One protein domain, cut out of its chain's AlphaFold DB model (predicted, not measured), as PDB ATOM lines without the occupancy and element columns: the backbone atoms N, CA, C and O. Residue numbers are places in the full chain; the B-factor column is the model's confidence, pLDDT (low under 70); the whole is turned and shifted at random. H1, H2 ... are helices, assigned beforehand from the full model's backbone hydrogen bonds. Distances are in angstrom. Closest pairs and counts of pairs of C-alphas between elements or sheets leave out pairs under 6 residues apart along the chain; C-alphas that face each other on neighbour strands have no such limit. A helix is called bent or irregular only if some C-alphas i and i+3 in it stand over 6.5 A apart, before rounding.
ATOM      1  N   GLU A   2     178.664 202.254 284.769       76.25
ATOM      2  CA  GLU A   2     177.223 202.584 284.784       76.25
ATOM      3  C   GLU A   2     176.587 202.727 286.185       76.25
ATOM      4  O   GLU A   2     175.895 203.705 286.452       76.25
ATOM      5  N   GLN A   3     176.868 201.811 287.121       80.69
ATOM      6  CA  GLN A   3     176.367 201.919 288.500       80.69
ATOM      7  C   GLN A   3     176.924 203.142 289.242       80.69
ATOM      8  O   GLN A   3     176.164 203.858 289.885       80.69
ATOM      9  N   ALA A   4     178.227 203.412 289.121       77.19
ATOM     10  CA  ALA A   4     178.852 204.585 289.726       77.19
ATOM     11  C   ALA A   4     178.283 205.880 289.129       77.19
ATOM     12  O   ALA A   4     177.971 206.808 289.868       77.19
ATOM     13  N   THR A   5     178.076 205.924 287.807       80.12
ATOM     14  CA  THR A   5     177.472 207.069 287.106       80.12
ATOM     15  C   THR A   5     176.055 207.340 287.592       80.12
ATOM     16  O   THR A   5     175.719 208.488 287.879       80.12
ATOM     17  N   ASN A   6     175.252 206.294 287.785       83.38
ATOM     18  CA  ASN A   6     173.905 206.425 288.335       83.38
ATOM     19  C   ASN A   6     173.900 206.927 289.787       83.38
ATOM     20  O   ASN A   6     173.052 207.741 290.144       83.38
ATOM     21  N   GLU A   7     174.830 206.474 290.631       83.81
ATOM     22  CA  GLU A   7     174.932 206.951 292.018       83.81
ATOM     23  C   GLU A   7     175.435 208.398 292.098       83.81
ATOM     24  O   GLU A   7     174.865 209.185 292.846       83.81
ATOM     25  N   GLN A   8     176.389 208.803 291.256       85.06
ATOM     26  CA  GLN A   8     176.838 210.199 291.161       85.06
ATOM     27  C   GLN A   8     175.742 211.147 290.638       85.06
ATOM     28  O   GLN A   8     175.691 212.310 291.031       85.06
ATOM     29  N   GLN A   9     174.838 210.668 289.774       84.00
ATOM     30  CA  GLN A   9     173.665 211.441 289.339       84.00
ATOM     31  C   GLN A   9     172.625 211.620 290.459       84.00
ATOM     32  O   GLN A   9     171.913 212.625 290.473       84.00
ATOM     33  N   LYS A  10     172.526 210.665 291.393       88.19
ATOM     34  CA  LYS A  10     171.618 210.736 292.553       88.19
ATOM     35  C   LYS A  10     172.218 211.521 293.723       88.19
ATOM     36  O   LYS A  10     171.496 212.266 294.380       88.19
ATOM     37  N   ASP A  11     173.510 211.344 293.988       88.31
ATOM     38  CA  ASP A  11     174.289 212.033 295.019       88.31
ATOM     39  C   ASP A  11     175.511 212.693 294.374       88.31
ATOM     40  O   ASP A  11     176.524 212.050 294.104       88.31
ATOM     41  N   SER A  12     175.443 214.012 294.186       82.94
ATOM     42  CA  SER A  12     176.530 214.790 293.583       82.94
ATOM     43  C   SER A  12     177.837 214.758 294.388       82.94
ATOM     44  O   SER A  12     178.893 215.096 293.849       82.94
ATOM     45  N   GLN A  13     177.791 214.347 295.661       86.50
ATOM     46  CA  GLN A  13     178.961 214.222 296.531       86.50
ATOM     47  C   GLN A  13     179.559 212.809 296.555       86.50
ATOM     48  O   GLN A  13     180.555 212.598 297.251       86.50
ATOM     49  N   PHE A  14     178.982 211.842 295.836       89.62
ATOM     50  CA  PHE A  14     179.407 210.442 295.883       89.62
ATOM     51  C   PHE A  14     180.900 210.266 295.550       89.62
ATOM     52  O   PHE A  14     181.632 209.641 296.324       89.62
ATOM     53  N   LEU A  15     181.385 210.885 294.469       87.75
ATOM     54  CA  LEU A  15     182.809 210.875 294.111       87.75
ATOM     55  C   LEU A  15     183.692 211.480 295.207       87.75
ATOM     56  O   LEU A  15     184.691 210.879 295.591       87.75
ATOM     57  N   GLY A  16     183.303 212.638 295.745       88.50
ATOM     58  CA  GLY A  16     184.052 213.311 296.809       88.50
ATOM     59  C   GLY A  16     184.208 212.431 298.049       88.50
ATOM     60  O   GLY A  16     185.322 212.237 298.525       88.50
ATOM     61  N   LYS A  17     183.113 211.814 298.508       90.56
ATOM     62  CA  LYS A  17     183.117 210.880 299.649       90.56
ATOM     63  C   LYS A  17     183.967 209.638 299.375       90.56
ATOM     64  O   LYS A  17     184.632 209.142 300.280       90.56
ATOM     65  N   THR A  18     183.946 209.140 298.139       89.25
ATOM     66  CA  THR A  18     184.736 207.970 297.731       89.25
ATOM     67  C   THR A  18     186.230 208.279 297.775       89.25
ATOM     68  O   THR A  18     186.991 207.522 298.372       89.25
ATOM     69  N   PHE A  19     186.658 209.413 297.214       89.25
ATOM     70  CA  PHE A  19     188.060 209.823 297.272       89.25
ATOM     71  C   PHE A  19     188.512 210.189 298.687       89.25
ATOM     72  O   PHE A  19     189.626 209.837 299.060       89.25
ATOM     73  N   ASP A  20     187.656 210.814 299.499       89.94
ATOM     74  CA  ASP A  20     187.972 211.102 300.904       89.94
ATOM     75  C   ASP A  20     188.220 209.802 301.702       89.94
ATOM     76  O   ASP A  20     189.100 209.766 302.558       89.94
ATOM     77  N   ALA A  21     187.507 208.711 301.384       90.81
ATOM     78  CA  ALA A  21     187.736 207.393 301.986       90.81
ATOM     79  C   ALA A  21     189.016 206.697 301.478       90.81
ATOM     80  O   ALA A  21     189.636 205.934 302.217       90.81
ATOM     81  N   LEU A  22     189.416 206.946 300.227       89.25
ATOM     82  CA  LEU A  22     190.638 206.388 299.635       89.25
ATOM     83  C   LEU A  22     191.896 207.183 299.999       89.25
ATOM     84  O   LEU A  22     192.991 206.631 299.935       89.25
ATOM     85  N   GLN A  23     191.756 208.449 300.403       86.38
ATOM     86  CA  GLN A  23     192.870 209.371 300.635       86.38
ATOM     87  C   GLN A  23     193.910 208.834 301.630       86.38
ATOM     88  O   GLN A  23     195.098 209.067 301.445       86.38
ATOM     89  N   GLU A  24     193.493 208.088 302.657       88.12
ATOM     90  CA  GLU A  24     194.411 207.478 303.636       88.12
ATOM     91  C   GLU A  24     195.327 206.403 303.016       88.12
ATOM     92  O   GLU A  24     196.416 206.141 303.523       88.12
ATOM     93  N   TYR A  25     194.916 205.820 301.889       91.81
ATOM     94  CA  TYR A  25     195.635 204.766 301.168       91.81
ATOM     95  C   TYR A  25     196.325 205.266 299.892       91.81
ATOM     96  O   TYR A  25     196.891 204.464 299.148       91.81
ATOM     97  N   MET A  26     196.287 206.572 299.619       88.31
ATOM     98  CA  MET A  26     196.887 207.174 298.429       88.31
ATOM     99  C   MET A  26     198.080 208.047 298.805       88.31
ATOM    100  O   MET A  26     197.995 208.915 299.669       88.31
ATOM    101  N   VAL A  27     199.186 207.867 298.087       92.06
ATOM    102  CA  VAL A  27     200.325 208.787 298.116       92.06
ATOM    103  C   VAL A  27     200.412 209.421 296.735       92.06
ATOM    104  O   VAL A  27     200.745 208.748 295.764       92.06
ATOM    105  N   THR A  28     200.049 210.697 296.635       89.94
ATOM    106  CA  THR A  28     200.032 211.444 295.372       89.94
ATOM    107  C   THR A  28     200.365 212.914 295.611       89.94
ATOM    108  O   THR A  28     200.120 213.452 296.692       89.94
ATOM    109  N   ASP A  29     200.941 213.547 294.599       91.88
ATOM    110  CA  ASP A  29     201.183 214.985 294.494       91.88
ATOM    111  C   ASP A  29     200.043 215.729 293.769       91.88
ATOM    112  O   ASP A  29     200.057 216.961 293.693       91.88
ATOM    113  N   LEU A  30     199.032 215.005 293.274       89.62
ATOM    114  CA  LEU A  30     197.838 215.588 292.671       89.62
ATOM    115  C   LEU A  30     197.019 216.347 293.718       89.62
ATOM    116  O   LEU A  30     196.754 215.863 294.819       89.62
ATOM    117  N   ASN A  31     196.566 217.545 293.349       90.12
ATOM    118  CA  ASN A  31     195.638 218.304 294.177       90.12
ATOM    119  C   ASN A  31     194.213 217.715 294.107       90.12
ATOM    120  O   ASN A  31     193.898 216.909 293.230       90.12
ATOM    121  N   LYS A  32     193.349 218.142 295.040       87.25
ATOM    122  CA  LYS A  32     191.972 217.638 295.155       87.25
ATOM    123  C   LYS A  32     191.156 217.799 293.879       87.25
ATOM    124  O   LYS A  32     190.479 216.864 293.467       87.25
ATOM    125  N   ASP A  33     191.260 218.953 293.242       90.00
ATOM    126  CA  ASP A  33     190.485 219.247 292.041       90.00
ATOM    127  C   ASP A  33     190.928 218.360 290.862       90.00
ATOM    128  O   ASP A  33     190.086 217.805 290.165       90.00
ATOM    129  N   ALA A  34     192.232 218.102 290.706       90.12
ATOM    130  CA  ALA A  34     192.780 217.320 289.597       90.12
ATOM    131  C   ALA A  34     192.312 215.859 289.595       90.12
ATOM    132  O   ALA A  34     191.914 215.343 288.549       90.12
ATOM    133  N   TYR A  35     192.340 215.171 290.744       87.75
ATOM    134  CA  TYR A  35     191.873 213.780 290.779       87.75
ATOM    135  C   TYR A  35     190.340 213.673 290.733       87.75
ATOM    136  O   TYR A  35     189.817 212.679 290.226       87.75
ATOM    137  N   LEU A  36     189.609 214.687 291.214       89.75
ATOM    138  CA  LEU A  36     188.150 214.745 291.076       89.75
ATOM    139  C   LEU A  36     187.740 214.945 289.614       89.75
ATOM    140  O   LEU A  36     186.867 214.223 289.130       89.75
ATOM    141  N   ASP A  37     188.404 215.856 288.906       90.81
ATOM    142  CA  ASP A  37     188.188 216.097 287.478       90.81
ATOM    143  C   ASP A  37     188.502 214.845 286.653       90.81
ATOM    144  O   ASP A  37     187.710 214.453 285.794       90.81
ATOM    145  N   ALA A  38     189.606 214.155 286.959       88.56
ATOM    146  CA  ALA A  38     189.948 212.882 286.326       88.56
ATOM    147  C   ALA A  38     188.875 211.806 286.576       88.56
ATOM    148  O   ALA A  38     188.474 211.101 285.647       88.56
ATOM    149  N   GLY A  39     188.365 211.704 287.807       88.00
ATOM    150  CA  GLY A  39     187.275 210.788 288.150       88.00
ATOM    151  C   GLY A  39     185.977 211.100 287.398       88.00
ATOM    152  O   GLY A  39     185.326 210.189 286.883       88.00
ATOM    153  N   LEU A  40     185.621 212.380 287.274       88.12
ATOM    154  CA  LEU A  40     184.458 212.825 286.499       88.12
ATOM    155  C   LEU A  40     184.616 212.512 285.008       88.12
ATOM    156  O   LEU A  40     183.685 211.983 284.398       88.12
ATOM    157  N   ALA A  41     185.790 212.789 284.433       88.38
ATOM    158  CA  ALA A  41     186.097 212.466 283.044       88.38
ATOM    159  C   ALA A  41     185.969 210.955 282.792       88.38
ATOM    160  O   ALA A  41     185.252 210.548 281.880       88.38
ATOM    161  N   ALA A  42     186.551 210.132 283.667       85.62
ATOM    162  CA  ALA A  42     186.462 208.675 283.597       85.62
ATOM    163  C   ALA A  42     185.011 208.161 283.649       85.62
ATOM    164  O   ALA A  42     184.662 207.201 282.964       85.62
ATOM    165  N   MET A  43     184.140 208.794 284.440       83.94
ATOM    166  CA  MET A  43     182.715 208.445 284.502       83.94
ATOM    167  C   MET A  43     181.915 208.864 283.272       83.94
ATOM    168  O   MET A  43     180.895 208.233 282.981       83.94
ATOM    169  N   GLY A  44     182.361 209.912 282.578       82.38
ATOM    170  CA  GLY A  44     181.788 210.371 281.315       82.38
ATOM    171  C   GLY A  44     182.277 209.593 280.090       82.38
ATOM    172  O   GLY A  44     181.641 209.664 279.042       82.38
ATOM    173  N   THR A  45     183.379 208.849 280.201       83.38
ATOM    174  CA  THR A  45     183.894 208.009 279.116       83.38
ATOM    175  C   THR A  45     183.100 206.709 279.015       83.38
ATOM    176  O   THR A  45     183.174 205.828 279.878       83.38
ATOM    177  N   GLU A  46     182.343 206.563 277.928       80.00
ATOM    178  CA  GLU A  46     181.697 205.296 277.597       80.00
ATOM    179  C   GLU A  46     182.744 204.214 277.329       80.00
ATOM    180  O   GLU A  46     183.753 204.454 276.675       80.00
ATOM    181  N   ASN A  47     182.493 203.009 277.842       78.94
ATOM    182  CA  ASN A  47     183.366 201.851 277.657       78.94
ATOM    183  C   ASN A  47     184.839 202.073 278.066       78.94
ATOM    184  O   ASN A  47     185.711 201.425 277.507       78.94
ATOM    185  N   LEU A  48     185.124 202.914 279.072       79.25
ATOM    186  CA  LEU A  48     186.494 203.172 279.562       79.25
ATOM    187  C   LEU A  48     187.300 201.896 279.862       79.25
ATOM    188  O   LEU A  48     188.507 201.868 279.677       79.25
ATOM    189  N   PHE A  49     186.635 200.836 280.328       78.94
ATOM    190  CA  PHE A  49     187.270 199.546 280.616       78.94
ATOM    191  C   PHE A  49     187.262 198.570 279.429       78.94
ATOM    192  O   PHE A  49     187.497 197.374 279.606       78.94
ATOM    193  N   GLY A  50     186.938 199.057 278.234       77.88
ATOM    194  CA  GLY A  50     187.086 198.315 276.994       77.88
ATOM    195  C   GLY A  50     188.553 197.992 276.722       77.88
ATOM    196  O   GLY A  50     189.452 198.699 277.175       77.88
ATOM    197  N   GLY A  51     188.792 196.915 275.969       71.00
ATOM    198  CA  GLY A  51     190.148 196.452 275.651       71.00
ATOM    199  C   GLY A  51     191.013 197.507 274.953       71.00
ATOM    200  O   GLY A  51     192.220 197.513 275.148       71.00
ATOM    201  N   ASP A  52     190.393 198.444 274.236       77.56
ATOM    202  CA  ASP A  52     191.080 199.474 273.447       77.56
ATOM    203  C   ASP A  52     191.680 200.616 274.293       77.56
ATOM    204  O   ASP A  52     192.340 201.504 273.757       77.56
TER     205      ASP A  52
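Overview. This is residues 2 to 52 of the 89 residues of an uncharacterized protein of butyrate-producing bacterium SM4/1 (UniProt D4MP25). A loose triangle of short helices: H2 and H3 cross steeply, and H1 makes a corner with the first residues of H2 and with the end of H3. The link with the end of H2, residues 24 to 31, sticks out. The printed part has 51 residues with H1, H2 and H3 in that order, no named strand, class all helix. It is only just loose, close to compact, with a radius of gyration of the C-alphas of 11.9 A and spans of 29 by 28 by 17 A.

Along the chain. H1 is residues 2 to 10, 12.6 A long, from C-alpha 2 at (177.223, 202.584, 284.784). H2 is residues 14 to 25, 18.0 A, only just irregular: C-alphas 21 and 24 are 6.9 A apart. H3 is residues 32 to 44, 18.7 A, ending at C-alpha 44 at (181.788, 210.371, 281.315).

Arrangement. H1 and H2 only just touch, with 3 pairs of C-alphas within 8 A, and only at the corner; the closest C-alphas, of Gln 8 and Phe 14, are 5.4 A apart. H1 and H3 only just touch, with 3 such pairs, only at their ends; Thr 5 and Met 43 have the closest C-alphas, 6.0 A. H2, with residues 15 to 19 alone, touches residues 36 to 39 of H3, opposite ways at a steep tilt of 55 degrees; the closest C-alphas, of Gly 16 and Leu 36, are 7.2 A apart. Every O i to N i+4 pair is within hydrogen-bond range in H1 and H3, and 6 of 8 in H2.

Size, cuts and confidence. The C-alphas farthest apart, of Glu 24 and Asp 52, are 31.4 A apart. The printed part has no cut and no long link between helices. Mean pLDDT of the printed part is 85.8; no printed residue is under 70.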